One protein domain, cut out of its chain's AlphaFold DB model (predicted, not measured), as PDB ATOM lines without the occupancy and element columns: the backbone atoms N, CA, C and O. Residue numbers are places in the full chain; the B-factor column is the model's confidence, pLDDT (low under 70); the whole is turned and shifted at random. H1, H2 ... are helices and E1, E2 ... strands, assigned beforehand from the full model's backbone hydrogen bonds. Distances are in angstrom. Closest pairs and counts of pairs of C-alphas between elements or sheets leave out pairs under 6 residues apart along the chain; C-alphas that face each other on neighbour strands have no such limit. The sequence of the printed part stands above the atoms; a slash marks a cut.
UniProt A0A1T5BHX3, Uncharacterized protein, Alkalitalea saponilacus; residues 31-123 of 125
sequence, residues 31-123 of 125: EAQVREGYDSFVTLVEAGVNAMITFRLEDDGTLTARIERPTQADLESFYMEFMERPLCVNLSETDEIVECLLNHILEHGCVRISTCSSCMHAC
ATOM      1  N   GLU A  31      -0.857 -10.657  14.397       95.19
ATOM      2  CA  GLU A  31       0.550 -11.035  14.262       95.19
ATOM      3  C   GLU A  31       0.684 -12.279  13.382       95.19
ATOM      4  O   GLU A  31       1.453 -12.274  12.419       95.19
ATOM      5  N   ALA A  32      -0.131 -13.307  13.642       95.25
ATOM      6  CA  ALA A  32      -0.162 -14.510  12.816       95.25
ATOM      7  C   ALA A  32      -0.517 -14.202  11.350       95.25
ATOM      8  O   ALA A  32       0.110 -14.745  10.442       95.25
ATOM      9  N   GLN A  33      -1.470 -13.295  11.107       95.06
ATOM     10  CA  GLN A  33      -1.869 -12.888   9.753       95.06
ATOM     11  C   GLN A  33      -0.768 -12.118   9.011       95.06
ATOM     12  O   GLN A  33      -0.521 -12.378   7.831       95.06
ATOM     13  N   VAL A  34      -0.090 -11.178   9.685       96.62
ATOM     14  CA  VAL A  34       1.049 -10.452   9.099       96.62
ATOM     15  C   VAL A  34       2.170 -11.429   8.765       96.62
ATOM     16  O   VAL A  34       2.701 -11.387   7.656       96.62
ATOM     17  N   ARG A  35       2.489 -12.340   9.690       97.25
ATOM     18  CA  ARG A  35       3.518 -13.366   9.509       97.25
ATOM     19  C   ARG A  35       3.223 -14.276   8.325       97.25
ATOM     20  O   ARG A  35       4.071 -14.417   7.453       97.25
ATOM     21  N   GLU A  36       2.014 -14.826   8.241       96.50
ATOM     22  CA  GLU A  36       1.613 -15.699   7.132       96.50
ATOM     23  C   GLU A  36       1.720 -14.985   5.774       96.50
ATOM     24  O   GLU A  36       2.254 -15.542   4.807       96.50
ATOM     25  N   GLY A  37       1.254 -13.733   5.696       96.00
ATOM     26  CA  GLY A  37       1.367 -12.923   4.485       96.00
ATOM     27  C   GLY A  37       2.822 -12.626   4.117       96.00
ATOM     28  O   GLY A  37       3.201 -12.749   2.949       96.00
ATOM     29  N   TYR A  38       3.643 -12.270   5.107       96.19
ATOM     30  CA  TYR A  38       5.054 -11.953   4.915       96.19
ATOM     31  C   TYR A  38       5.846 -13.176   4.443       96.19
ATOM     32  O   TYR A  38       6.514 -13.103   3.412       96.19
ATOM     33  N   ASP A  39       5.697 -14.321   5.111       96.44
ATOM     34  CA  ASP A  39       6.369 -15.573   4.748       96.44
ATOM     35  C   ASP A  39       5.976 -16.033   3.333       96.44
ATOM     36  O   ASP A  39       6.821 -16.462   2.537       96.44
ATOM     37  N   SER A  40       4.694 -15.878   2.976       95.75
ATOM     38  CA  SER A  40       4.195 -16.165   1.625       95.75
ATOM     39  C   SER A  40       4.840 -15.259   0.573       95.75
ATOM     40  O   SER A  40       5.241 -15.728  -0.495       95.75
ATOM     41  N   PHE A  41       4.967 -13.964   0.867       95.50
ATOM     42  CA  PHE A  41       5.634 -13.007  -0.013       95.50
ATOM     43  C   PHE A  41       7.124 -13.319  -0.176       95.50
ATOM     44  O   PHE A  41       7.608 -13.385  -1.308       95.50
ATOM     45  N   VAL A  42       7.841 -13.556   0.927       94.00
ATOM     46  CA  VAL A  42       9.271 -13.897   0.910       94.00
ATOM     47  C   VAL A  42       9.507 -15.140   0.064       94.00
ATOM     48  O   VAL A  42      10.334 -15.103  -0.843       94.00
ATOM     49  N   THR A  43       8.706 -16.191   0.259       94.81
ATOM     50  CA  THR A  43       8.791 -17.428  -0.534       94.81
ATOM     51  C   THR A  43       8.684 -17.157  -2.039       94.81
ATOM     52  O   THR A  43       9.423 -17.733  -2.840       94.81
ATOM     53  N   LEU A  44       7.773 -16.271  -2.455       93.31
ATOM     54  CA  LEU A  44       7.597 -15.916  -3.866       93.31
ATOM     55  C   LEU A  44       8.794 -15.134  -4.416       93.31
ATOM     56  O   LEU A  44       9.274 -15.443  -5.510       93.31
ATOM     57  N   VAL A  45       9.290 -14.150  -3.666       91.38
ATOM     58  CA  VAL A  45      10.446 -13.338  -4.073       91.38
ATOM     59  C   VAL A  45      11.715 -14.189  -4.151       91.38
ATOM     60  O   VAL A  45      12.451 -14.092  -5.133       91.38
ATOM     61  N   GLU A  46      11.944 -15.082  -3.186       91.50
ATOM     62  CA  GLU A  46      13.063 -16.034  -3.193       91.50
ATOM     63  C   GLU A  46      12.987 -17.020  -4.365       91.50
ATOM     64  O   GLU A  46      14.013 -17.404  -4.931       91.50
ATOM     65  N   ALA A  47      11.776 -17.374  -4.800       91.69
ATOM     66  CA  ALA A  47      11.548 -18.154  -6.016       91.69
ATOM     67  C   ALA A  47      11.740 -17.344  -7.319       91.69
ATOM     68  O   ALA A  47      11.541 -17.880  -8.413       91.69
ATOM     69  N   GLY A  48      12.115 -16.064  -7.234       90.06
ATOM     70  CA  GLY A  48      12.329 -15.174  -8.377       90.06
ATOM     71  C   GLY A  48      11.041 -14.609  -8.982       90.06
ATOM     72  O   GLY A  48      11.061 -14.082 -10.098       90.06
ATOM     73  N   VAL A  49       9.907 -14.720  -8.283       91.06
ATOM     74  CA  VAL A  49       8.646 -14.114  -8.716       91.06
ATOM     75  C   VAL A  49       8.667 -12.634  -8.360       91.06
ATOM     76  O   VAL A  49       8.816 -12.259  -7.201       91.06
ATOM     77  N   ASN A  50       8.451 -11.780  -9.359       90.81
ATOM     78  CA  ASN A  50       8.180 -10.372  -9.101       90.81
ATOM     79  C   ASN A  50       6.777 -10.235  -8.488       90.81
ATOM     80  O   ASN A  50       5.773 -10.380  -9.195       90.81
ATOM     81  N   ALA A  51       6.736 -10.011  -7.180       93.25
ATOM     82  CA  ALA A  51       5.530  -9.900  -6.382       93.25
ATOM     83  C   ALA A  51       5.537  -8.588  -5.593       93.25
ATOM     84  O   ALA A  51       6.590  -8.038  -5.272       93.25
ATOM     85  N   MET A  52       4.338  -8.128  -5.264       94.88
ATOM     86  CA  MET A  52       4.071  -7.032  -4.351       94.88
ATOM     87  C   MET A  52       3.011  -7.509  -3.368       94.88
ATOM     88  O   MET A  52       1.994  -8.062  -3.786       94.88
ATOM     89  N   ILE A  53       3.246  -7.303  -2.078       96.31
ATOM     90  CA  ILE A  53       2.251  -7.540  -1.036       96.31
ATOM     91  C   ILE A  53       1.779  -6.207  -0.468       96.31
ATOM     92  O   ILE A  53       2.578  -5.313  -0.195       96.31
ATOM     93  N   THR A  54       0.467  -6.080  -0.295       96.44
ATOM     94  CA  THR A  54      -0.158  -4.970   0.424       96.44
ATOM     95  C   THR A  54      -0.917  -5.528   1.619       96.44
ATOM     96  O   THR A  54      -1.830  -6.339   1.446       96.44
ATOM     97  N   PHE A  55      -0.548  -5.077   2.813       97.12
ATOM     98  CA  PHE A  55      -1.319  -5.259   4.034       97.12
ATOM     99  C   PHE A  55      -2.222  -4.051   4.244       97.12
ATOM    100  O   PHE A  55      -1.767  -2.915   4.094       97.12
ATOM    101  N   ARG A  56      -3.484  -4.285   4.598       96.25
ATOM    102  CA  ARG A  56      -4.451  -3.220   4.871       96.25
ATOM    103  C   ARG A  56      -5.372  -3.591   6.021       96.25
ATOM    104  O   ARG A  56      -5.996  -4.648   5.983       96.25
ATOM    105  N   LEU A  57      -5.468  -2.708   7.005       95.38
ATOM    106  CA  LEU A  57      -6.502  -2.746   8.025       95.38
ATOM    107  C   LEU A  57      -7.742  -2.039   7.467       95.38
ATOM    108  O   LEU A  57      -7.709  -0.843   7.188       95.38
ATOM    109  N   GLU A  58      -8.802  -2.801   7.235       93.75
ATOM    110  CA  GLU A  58     -10.072  -2.297   6.717       93.75
ATOM    111  C   GLU A  58     -10.892  -1.624   7.837       93.75
ATOM    112  O   GLU A  58     -10.675  -1.871   9.028       93.75
ATOM    113  N   ASP A  59     -11.882  -0.806   7.467       91.12
ATOM    114  CA  ASP A  59     -12.719  -0.044   8.415       91.12
ATOM    115  C   ASP A  59     -13.510  -0.928   9.401       91.12
ATOM    116  O   ASP A  59     -13.920  -0.474  10.471       91.12
ATOM    117  N   ASP A  60     -13.744  -2.195   9.047       91.12
ATOM    118  CA  ASP A  60     -14.410  -3.182   9.904       91.12
ATOM    119  C   ASP A  60     -13.455  -3.874  10.897       91.12
ATOM    120  O   ASP A  60     -13.883  -4.730  11.675       91.12
ATOM    121  N   GLY A  61     -12.177  -3.481  10.899       90.25
ATOM    122  CA  GLY A  61     -11.116  -4.065  11.712       90.25
ATOM    123  C   GLY A  61     -10.483  -5.312  11.096       90.25
ATOM    124  O   GLY A  61      -9.616  -5.914  11.715       90.25
ATOM    125  N   THR A  62     -10.876  -5.730   9.893       93.12
ATOM    126  CA  THR A  62     -10.260  -6.885   9.234       93.12
ATOM    127  C   THR A  62      -8.895  -6.509   8.675       93.12
ATOM    128  O   THR A  62      -8.768  -5.557   7.909       93.12
ATOM    129  N   LEU A  63      -7.865  -7.290   9.000       94.38
ATOM    130  CA  LEU A  63      -6.575  -7.195   8.330       94.38
ATOM    131  C   LEU A  63      -6.600  -8.053   7.062       94.38
ATOM    132  O   LEU A  63      -6.848  -9.254   7.119       94.38
ATOM    133  N   THR A  64      -6.327  -7.449   5.908       94.62
ATOM    134  CA  THR A  64      -6.177  -8.172   4.642       94.62
ATOM    135  C   THR A  64      -4.740  -8.108   4.144       94.62
ATOM    136  O   THR A  64      -4.060  -7.093   4.282       94.62
ATOM    137  N   ALA A  65      -4.281  -9.204   3.541       95.94
ATOM    138  CA  ALA A  65      -3.007  -9.292   2.841       95.94
ATOM    139  C   ALA A  65      -3.278  -9.682   1.385       95.94
ATOM    140  O   ALA A  65      -3.905 -10.708   1.112       95.94
ATOM    141  N   ARG A  66      -2.840  -8.856   0.432       95.75
ATOM    142  CA  ARG A  66      -3.017  -9.112  -1.005       95.75
ATOM    143  C   ARG A  66      -1.668  -9.173  -1.683       95.75
ATOM    144  O   ARG A  66      -0.938  -8.187  -1.669       95.75
ATOM    145  N   ILE A  67      -1.365 -10.322  -2.282       95.38
ATOM    146  CA  ILE A  67      -0.172 -10.518  -3.101       95.38
ATOM    147  C   ILE A  67      -0.577 -10.463  -4.568       95.38
ATOM    148  O   ILE A  67      -1.427 -11.230  -5.021       95.38
ATOM    149  N   GLU A  68       0.059  -9.578  -5.319       95.06
ATOM    150  CA  GLU A  68      -0.179  -9.402  -6.744       95.06
ATOM    151  C   GLU A  68       1.132  -9.237  -7.511       95.06
ATOM    152  O   GLU A  68       2.198  -8.999  -6.941       95.06
ATOM    153  N   ARG A  69       1.063  -9.396  -8.834       94.12
ATOM    154  CA  ARG A  69       2.186  -9.058  -9.707       94.12
ATOM    155  C   ARG A  69       2.114  -7.558  -9.999       94.12
ATOM    156  O   ARG A  69       1.160  -7.159 -10.669       94.12
ATOM    157  N   PRO A  70       3.098  -6.752  -9.573       93.62
ATOM    158  CA  PRO A  70       3.065  -5.320  -9.819       93.62
ATOM    159  C   PRO A  70       3.235  -5.024 -11.313       93.62
ATOM    160  O   PRO A  70       3.968  -5.714 -12.032       93.62
ATOM    161  N   THR A  71       2.563  -3.978 -11.786       94.44
ATOM    162  CA  THR A  71       2.832  -3.378 -13.093       94.44
ATOM    163  C   THR A  71       4.087  -2.501 -13.034       94.44
ATOM    164  O   THR A  71       4.607  -2.189 -11.965       94.44
ATOM    165  N   GLN A  72       4.581  -2.062 -14.195       92.94
ATOM    166  CA  GLN A  72       5.699  -1.115 -14.262       92.94
ATOM    167  C   GLN A  72       5.392   0.195 -13.510       92.94
ATOM    168  O   GLN A  72       6.253   0.707 -12.803       92.94
ATOM    169  N   ALA A  73       4.161   0.702 -13.625       93.25
ATOM    170  CA  ALA A  73       3.736   1.920 -12.940       93.25
ATOM    171  C   ALA A  73       3.684   1.732 -11.415       93.25
ATOM    172  O   ALA A  73       4.095   2.624 -10.676       93.25
ATOM    173  N   ASP A  74       3.245   0.558 -10.947       92.19
ATOM    174  CA  ASP A  74       3.222   0.246  -9.512       92.19
ATOM    175  C   ASP A  74       4.637   0.230  -8.934       92.19
ATOM    176  O   ASP A  74       4.870   0.776  -7.860       92.19
ATOM    177  N   LEU A  75       5.597  -0.349  -9.666       91.81
ATOM    178  CA  LEU A  75       7.004  -0.360  -9.267       91.81
ATOM    179  C   LEU A  75       7.589   1.053  -9.218       91.81
ATOM    180  O   LEU A  75       8.299   1.382  -8.275       91.81
ATOM    181  N   GLU A  76       7.300   1.891 -10.212       91.31
ATOM    182  CA  GLU A  76       7.774   3.279 -10.238       91.31
ATOM    183  C   GLU A  76       7.229   4.089  -9.057       91.31
ATOM    184  O   GLU A  76       8.007   4.759  -8.375       91.31
ATOM    185  N   SER A  77       5.927   3.973  -8.764       90.81
ATOM    186  CA  SER A  77       5.313   4.601  -7.583       90.81
ATOM    187  C   SER A  77       5.950   4.083  -6.298       90.81
ATOM    188  O   SER A  77       6.391   4.866  -5.459       90.81
ATOM    189  N   PHE A  78       6.079   2.760  -6.184       90.44
ATOM    190  CA  PHE A  78       6.685   2.105  -5.033       90.44
ATOM    191  C   PHE A  78       8.105   2.617  -4.771       90.44
ATOM    192  O   PHE A  78       8.435   2.953  -3.640       90.44
ATOM    193  N   TYR A  79       8.952   2.716  -5.800       89.62
ATOM    194  CA  TYR A  79      10.330   3.177  -5.627       89.62
ATOM    195  C   TYR A  79      10.416   4.640  -5.195       89.62
ATOM    196  O   TYR A  79      11.282   4.974  -4.387       89.62
ATOM    197  N   MET A  80       9.537   5.503  -5.707       89.94
ATOM    198  CA  MET A  80       9.475   6.902  -5.276       89.94
ATOM    199  C   MET A  80       9.137   6.991  -3.784       89.94
ATOM    200  O   MET A  80       9.857   7.636  -3.025       89.94
ATOM    201  N   GLU A  81       8.101   6.276  -3.352       89.31
ATOM    202  CA  GLU A  81       7.629   6.291  -1.964       89.31
ATOM    203  C   GLU A  81       8.629   5.629  -1.003       89.31
ATOM    204  O   GLU A  81       8.934   6.174   0.061       89.31
ATOM    205  N   PHE A  82       9.212   4.496  -1.403       89.38
ATOM    206  CA  PHE A  82      10.231   3.787  -0.632       89.38
ATOM    207  C   PHE A  82      11.490   4.629  -0.410       89.38
ATOM    208  O   PHE A  82      12.049   4.606   0.682       89.38
ATOM    209  N   MET A  83      11.950   5.386  -1.413       88.25
ATOM    210  CA  MET A  83      13.128   6.245  -1.246       88.25
ATOM    211  C   MET A  83      12.881   7.412  -0.287       88.25
ATOM    212  O   MET A  83      13.817   7.861   0.375       88.25
ATOM    213  N   GLU A  84      11.650   7.914  -0.210       88.00
ATOM    214  CA  GLU A  84      11.303   8.998   0.706       88.00
ATOM    215  C   GLU A  84      11.141   8.504   2.145       88.00
ATOM    216  O   GLU A  84      11.610   9.156   3.081       88.00
ATOM    217  N   ARG A  85      10.437   7.379   2.329       87.88
ATOM    218  CA  ARG A  85       9.998   6.888   3.642       87.88
ATOM    219  C   ARG A  85      10.069   5.357   3.723       87.88
ATOM    220  O   ARG A  85       9.028   4.699   3.788       87.88
ATOM    221  N   PRO A  86      11.280   4.777   3.741       90.81
ATOM    222  CA  PRO A  86      11.429   3.341   3.915       90.81
ATOM    223  C   PRO A  86      11.058   2.943   5.351       90.81
ATOM    224  O   PRO A  86      11.426   3.623   6.311       90.81
ATOM    225  N   LEU A  87      10.349   1.827   5.500       90.56
ATOM    226  CA  LEU A  87       9.993   1.243   6.794       90.56
ATOM    227  C   LEU A  87      10.926   0.087   7.159       90.56
ATOM    228  O   LEU A  87      11.537  -0.527   6.286       90.56
ATOM    229  N   CYS A  88      11.001  -0.218   8.458       88.81
ATOM    230  CA  CYS A  88      11.652  -1.426   8.986       88.81
ATOM    231  C   CYS A  88      13.117  -1.606   8.526       88.81
ATOM    232  O   CYS A  88      13.603  -2.719   8.320       88.81
ATOM    233  N   VAL A  89      13.830  -0.490   8.342       84.50
ATOM    234  CA  VAL A  89      15.189  -0.474   7.790       84.50
ATOM    235  C   VAL A  89      16.175  -1.129   8.758       84.50
ATOM    236  O   VAL A  89      16.159  -0.847   9.954       84.50
ATOM    237  N   ASN A  90      17.100  -1.926   8.217       82.62
ATOM    238  CA  ASN A  90      18.138  -2.672   8.947       82.62
ATOM    239  C   ASN A  90      17.632  -3.835   9.815       82.62
ATOM    240  O   ASN A  90      18.415  -4.359  10.604       82.62
ATOM    241  N   LEU A  91      16.375  -4.255   9.665       87.50
ATOM    242  CA  LEU A  91      15.885  -5.485  10.286       87.50
ATOM    243  C   LEU A  91      16.214  -6.691   9.396       87.50
ATOM    244  O   LEU A  91      16.081  -6.627   8.172       87.50
ATOM    245  N   SER A  92      16.659  -7.783  10.015       83.38
ATOM    246  CA  SER A  92      16.968  -9.049   9.330       83.38
ATOM    247  C   SER A  92      16.256 -10.251   9.934       83.38
ATOM    248  O   SER A  92      16.137 -11.277   9.269       83.38
ATOM    249  N   GLU A  93      15.794 -10.136  11.178       90.25
ATOM    250  CA  GLU A  93      15.062 -11.191  11.863       90.25
ATOM    251  C   GLU A  93      13.574 -11.088  11.517       90.25
ATOM    252  O   GLU A  93      12.970 -10.021  11.641       90.25
ATOM    253  N   THR A  94      12.968 -12.201  11.097       90.62
ATOM    254  CA  THR A  94      11.555 -12.236  10.682       90.62
ATOM    255  C   THR A  94      10.623 -11.712  11.771       90.62
ATOM    256  O   THR A  94       9.685 -10.984  11.466       90.62
ATOM    257  N   ASP A  95      10.889 -12.040  13.037       93.62
ATOM    258  CA  ASP A  95      10.061 -11.596  14.162       93.62
ATOM    259  C   ASP A  95      10.070 -10.069  14.313       93.62
ATOM    260  O   ASP A  95       9.011  -9.460  14.452       93.62
ATOM    261  N   GLU A  96      11.239  -9.440  14.188       93.81
ATOM    262  CA  GLU A  96      11.378  -7.981  14.255       93.81
ATOM    263  C   GLU A  96      10.680  -7.299  13.070       93.81
ATOM    264  O   GLU A  96      10.052  -6.248  13.219       93.81
ATOM    265  N   ILE A  97      10.761  -7.906  11.881       93.88
ATOM    266  CA  ILE A  97      10.090  -7.406  10.679       93.88
ATOM    267  C   ILE A  97       8.569  -7.489  10.838       93.88
ATOM    268  O   ILE A  97       7.880  -6.504  10.575       93.88
ATOM    269  N   VAL A  98       8.041  -8.630  11.287       95.38
ATOM    270  CA  VAL A  98       6.601  -8.830  11.512       95.38
ATOM    271  C   VAL A  98       6.072  -7.849  12.555       95.38
ATOM    272  O   VAL A  98       5.038  -7.224  12.325       95.38
ATOM    273  N   GLU A  99       6.792  -7.658  13.662       95.25
ATOM    274  CA  GLU A  99       6.426  -6.684  14.691       95.25
ATOM    275  C   GLU A  99       6.405  -5.253  14.128       95.25
ATOM    276  O   GLU A  99       5.440  -4.510  14.330       95.25
ATOM    277  N   CYS A 100       7.432  -4.868  13.366       94.75
ATOM    278  CA  CYS A 100       7.505  -3.556  12.726       94.75
ATOM    279  C   CYS A 100       6.349  -3.321  11.738       94.75
ATOM    280  O   CYS A 100       5.699  -2.271  11.775       94.75
ATOM    281  N   LEU A 101       6.058  -4.308  10.883       94.81
ATOM    282  CA  LEU A 101       4.939  -4.267   9.941       94.81
ATOM    283  C   LEU A 101       3.612  -4.103  10.677       94.81
ATOM    284  O   LEU A 101       2.828  -3.220  10.332       94.81
ATOM    285  N   LEU A 102       3.374  -4.920  11.705       95.69
ATOM    286  CA  LEU A 102       2.146  -4.878  12.487       95.69
ATOM    287  C   LEU A 102       1.944  -3.503  13.131       95.69
ATOM    288  O   LEU A 102       0.863  -2.931  13.003       95.69
ATOM    289  N   ASN A 103       2.980  -2.944  13.755       94.56
ATOM    290  CA  ASN A 103       2.905  -1.621  14.372       94.56
ATOM    291  C   ASN A 103       2.512  -0.539  13.353       94.56
ATOM    292  O   ASN A 103       1.585   0.231  13.604       94.56
ATOM    293  N   HIS A 104       3.131  -0.527  12.168       94.06
ATOM    294  CA  HIS A 104       2.777   0.441  11.124       94.06
ATOM    295  C   HIS A 104       1.388   0.214  10.521       94.06
ATOM    296  O   HIS A 104       0.703   1.184  10.200       94.06
ATOM    297  N   ILE A 105       0.941  -1.036  10.378       94.69
ATOM    298  CA  ILE A 105      -0.418  -1.348   9.916       94.69
ATOM    299  C   ILE A 105      -1.451  -0.841  10.926       94.69
ATOM    300  O   ILE A 105      -2.466  -0.282  10.525       94.69
ATOM    301  N   LEU A 106      -1.203  -1.006  12.226       93.00
ATOM    302  CA  LEU A 106      -2.121  -0.543  13.266       93.00
ATOM    303  C   LEU A 106      -2.134   0.988  13.403       93.00
ATOM    304  O   LEU A 106      -3.168   1.549  13.759       93.00
ATOM    305  N   GLU A 107      -1.017   1.662  13.117       91.88
ATOM    306  CA  GLU A 107      -0.913   3.124  13.201       91.88
ATOM    307  C   GLU A 107      -1.421   3.841  11.940       91.88
ATOM    308  O   GLU A 107      -2.117   4.851  12.039       91.88
ATOM    309  N   HIS A 108      -1.095   3.322  10.754       90.94
ATOM    310  CA  HIS A 108      -1.344   3.990   9.468       90.94
ATOM    311  C   HIS A 108      -2.305   3.228   8.548       90.94
ATOM    312  O   HIS A 108      -2.605   3.680   7.447       90.94
ATOM    313  N   GLY A 109      -2.769   2.051   8.960       92.50
ATOM    314  CA  GLY A 109      -3.774   1.267   8.245       92.50
ATOM    315  C   GLY A 109      -3.264   0.505   7.023       92.50
ATOM    316  O   GLY A 109      -3.987  -0.351   6.518       92.50
ATOM    317  N   CYS A 110      -2.057   0.773   6.507       93.50
ATOM    318  CA  CYS A 110      -1.596   0.128   5.277       93.50
ATOM    319  C   CYS A 110      -0.073   0.126   5.108       93.50
ATOM    320  O   CYS A 110       0.590   1.152   5.271       93.50
ATOM    321  N   VAL A 111       0.469  -1.022   4.698       95.00
ATOM    322  CA  VAL A 111       1.890  -1.204   4.372       95.00
ATOM    323  C   VAL A 111       2.028  -1.982   3.070       95.00
ATOM    324  O   VAL A 111       1.286  -2.932   2.817       95.00
ATOM    325  N   ARG A 112       3.002  -1.598   2.247       94.00
ATOM    326  CA  ARG A 112       3.329  -2.251   0.982       94.00
ATOM    327  C   ARG A 112       4.785  -2.703   0.966       94.00
ATOM    328  O   ARG A 112       5.678  -1.969   1.385       94.00
ATOM    329  N   ILE A 113       5.014  -3.904   0.444       93.19
ATOM    330  CA  ILE A 113       6.336  -4.515   0.268       93.19
ATOM    331  C   ILE A 113       6.446  -4.991  -1.178       93.19
ATOM    332  O   ILE A 113       5.505  -5.577  -1.717       93.19
ATOM    333  N   SER A 114       7.575  -4.738  -1.825       89.31
ATOM    334  CA  SER A 114       7.802  -5.136  -3.216       89.31
ATOM    335  C   SER A 114       9.283  -5.361  -3.466       89.31
ATOM    336  O   SER A 114      10.101  -4.768  -2.780       89.31
ATOM    337  N   THR A 115       9.611  -6.190  -4.459       75.50
ATOM    338  CA  THR A 115      10.959  -6.427  -5.027       75.50
ATOM    339  C   THR A 115      12.044  -7.009  -4.112       75.50
ATOM    340  O   THR A 115      12.889  -7.753  -4.608       75.50
ATOM    341  N   CYS A 116      12.031  -6.741  -2.806       78.19
ATOM    342  CA  CYS A 116      12.902  -7.375  -1.824       78.19
ATOM    343  C   CYS A 116      12.203  -7.562  -0.468       78.19
ATOM    344  O   CYS A 116      11.258  -6.846  -0.140       78.19
ATOM    345  N   SER A 117      12.677  -8.517   0.337       76.62
ATOM    346  CA  SER A 117      12.091  -8.869   1.643       76.62
ATOM    347  C   SER A 117      12.193  -7.771   2.704       76.62
ATOM    348  O   SER A 117      11.536  -7.880   3.735       76.62
ATOM    349  N   SER A 118      12.979  -6.721   2.452       77.44
ATOM    350  CA  SER A 118      13.169  -5.550   3.320       77.44
ATOM    351  C   SER A 118      12.751  -4.229   2.657       77.44
ATOM    352  O   SER A 118      12.992  -3.154   3.198       77.44
ATOM    353  N   CYS A 119      12.174  -4.278   1.456       86.00
ATOM    354  CA  CYS A 119      11.778  -3.101   0.693       86.00
ATOM    355  C   CYS A 119      10.327  -2.783   1.054       86.00
ATOM    356  O   CYS A 119       9.411  -3.376   0.487       86.00
ATOM    357  N   MET A 120      10.115  -1.900   2.031       88.69
ATOM    358  CA  MET A 120       8.802  -1.657   2.640       88.69
ATOM    359  C   MET A 120       8.517  -0.163   2.761       88.69
ATOM    360  O   MET A 120       9.412   0.600   3.119       88.69
ATOM    361  N   HIS A 121       7.275   0.250   2.529       89.44
ATOM    362  CA  HIS A 121       6.809   1.603   2.843       89.44
ATOM    363  C   HIS A 121       5.332   1.601   3.275       89.44
ATOM    364  O   HIS A 121       4.590   0.659   2.986       89.44
ATOM    365  N   ALA A 122       4.891   2.653   3.969       83.31
ATOM    366  CA  ALA A 122       3.470   2.863   4.257       83.31
ATOM    367  C   ALA A 122       2.735   3.264   2.971       83.31
ATOM    368  O   ALA A 122       3.291   4.004   2.159       83.31
ATOM    369  N   CYS A 123       1.498   2.805   2.778       84.00
ATOM    370  CA  CYS A 123       0.714   3.221   1.610       84.00
ATOM    371  C   CYS A 123       0.455   4.741   1.641       84.00
ATOM    372  O   CYS A 123       0.362   5.312   2.729       84.00
TER     373      CYS A 123
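What this domain is: This is residues 31 to 123 of the 125 residues of an uncharacterized protein of Alkalitalea saponilacus (UniProt A0A1T5BHX3). A twisted sheet of four strands lies between helices in three layers, with H1 and H3 over one face, steeply tilted to each other, and H2 crossing the other face. The printed part has 93 residues, with three named helices and four named strands in the order H1, E1, E2, H2, H3, E3, E4. The sheet's order is E2, E1, E3, E4, all antiparallel; the class is mixed, helices and strands. The whole is compact, with a radius of gyration of the C-alphas of 12.1 A and spans of 31 by 24 by 23 A.

How they stand to each other: H1, residues 31 to 46, is on the sheet over E1, residues 52 to 57, and E2, residues 63 to 68, along the strands; its closest C-alphas to E2 are Gly 37 and Ala 65, 5.9 A. E1 and E2 form a hairpin, with N 54 and O 66 2.9 A apart. H2, residues 72 to 84, is on the opposite face, across the strands at 71 degrees to E3, residues 110 to 114, on the local plane. Its closest C-alphas to E4, residues 120 to 122, are Phe 82 and His 121, 5.3 A. H3, residues 94 to 108, lies over E3 on the same face as H1. Residues 31 to 38 of H1 touch H3 at a steep tilt of 63 degrees, opposite ways; the closest C-alphas are Arg 35 and Val 98, 5.8 A. Between the antiparallel neighbours E1 and E3, N 55 and O 111 are within hydrogen-bond range at 2.8 A; in the hairpin E3 and E4, N 112 and O 121 are within hydrogen-bond range at 2.9 A. In H1, H2 and H3 every O i to N i+4 pair is within range.

Where its parts are: H1 begins at C-alpha 31 (0.550, -11.035, 14.262) and is 22.1 A long. E1 measures 16.8 A, E2 16.5 A, H2 18.9 A, H3 20.8 A and E3 13.7 A. E4 ends at C-alpha 122 (3.470, 2.863, 4.257).

The domain as a whole: The C-alphas farthest apart are those of Gly 48 and Asp 60, 34.5 A. The printed part has no cut and no long link. Mean pLDDT of the printed part is 91.8; no printed residue is under 70.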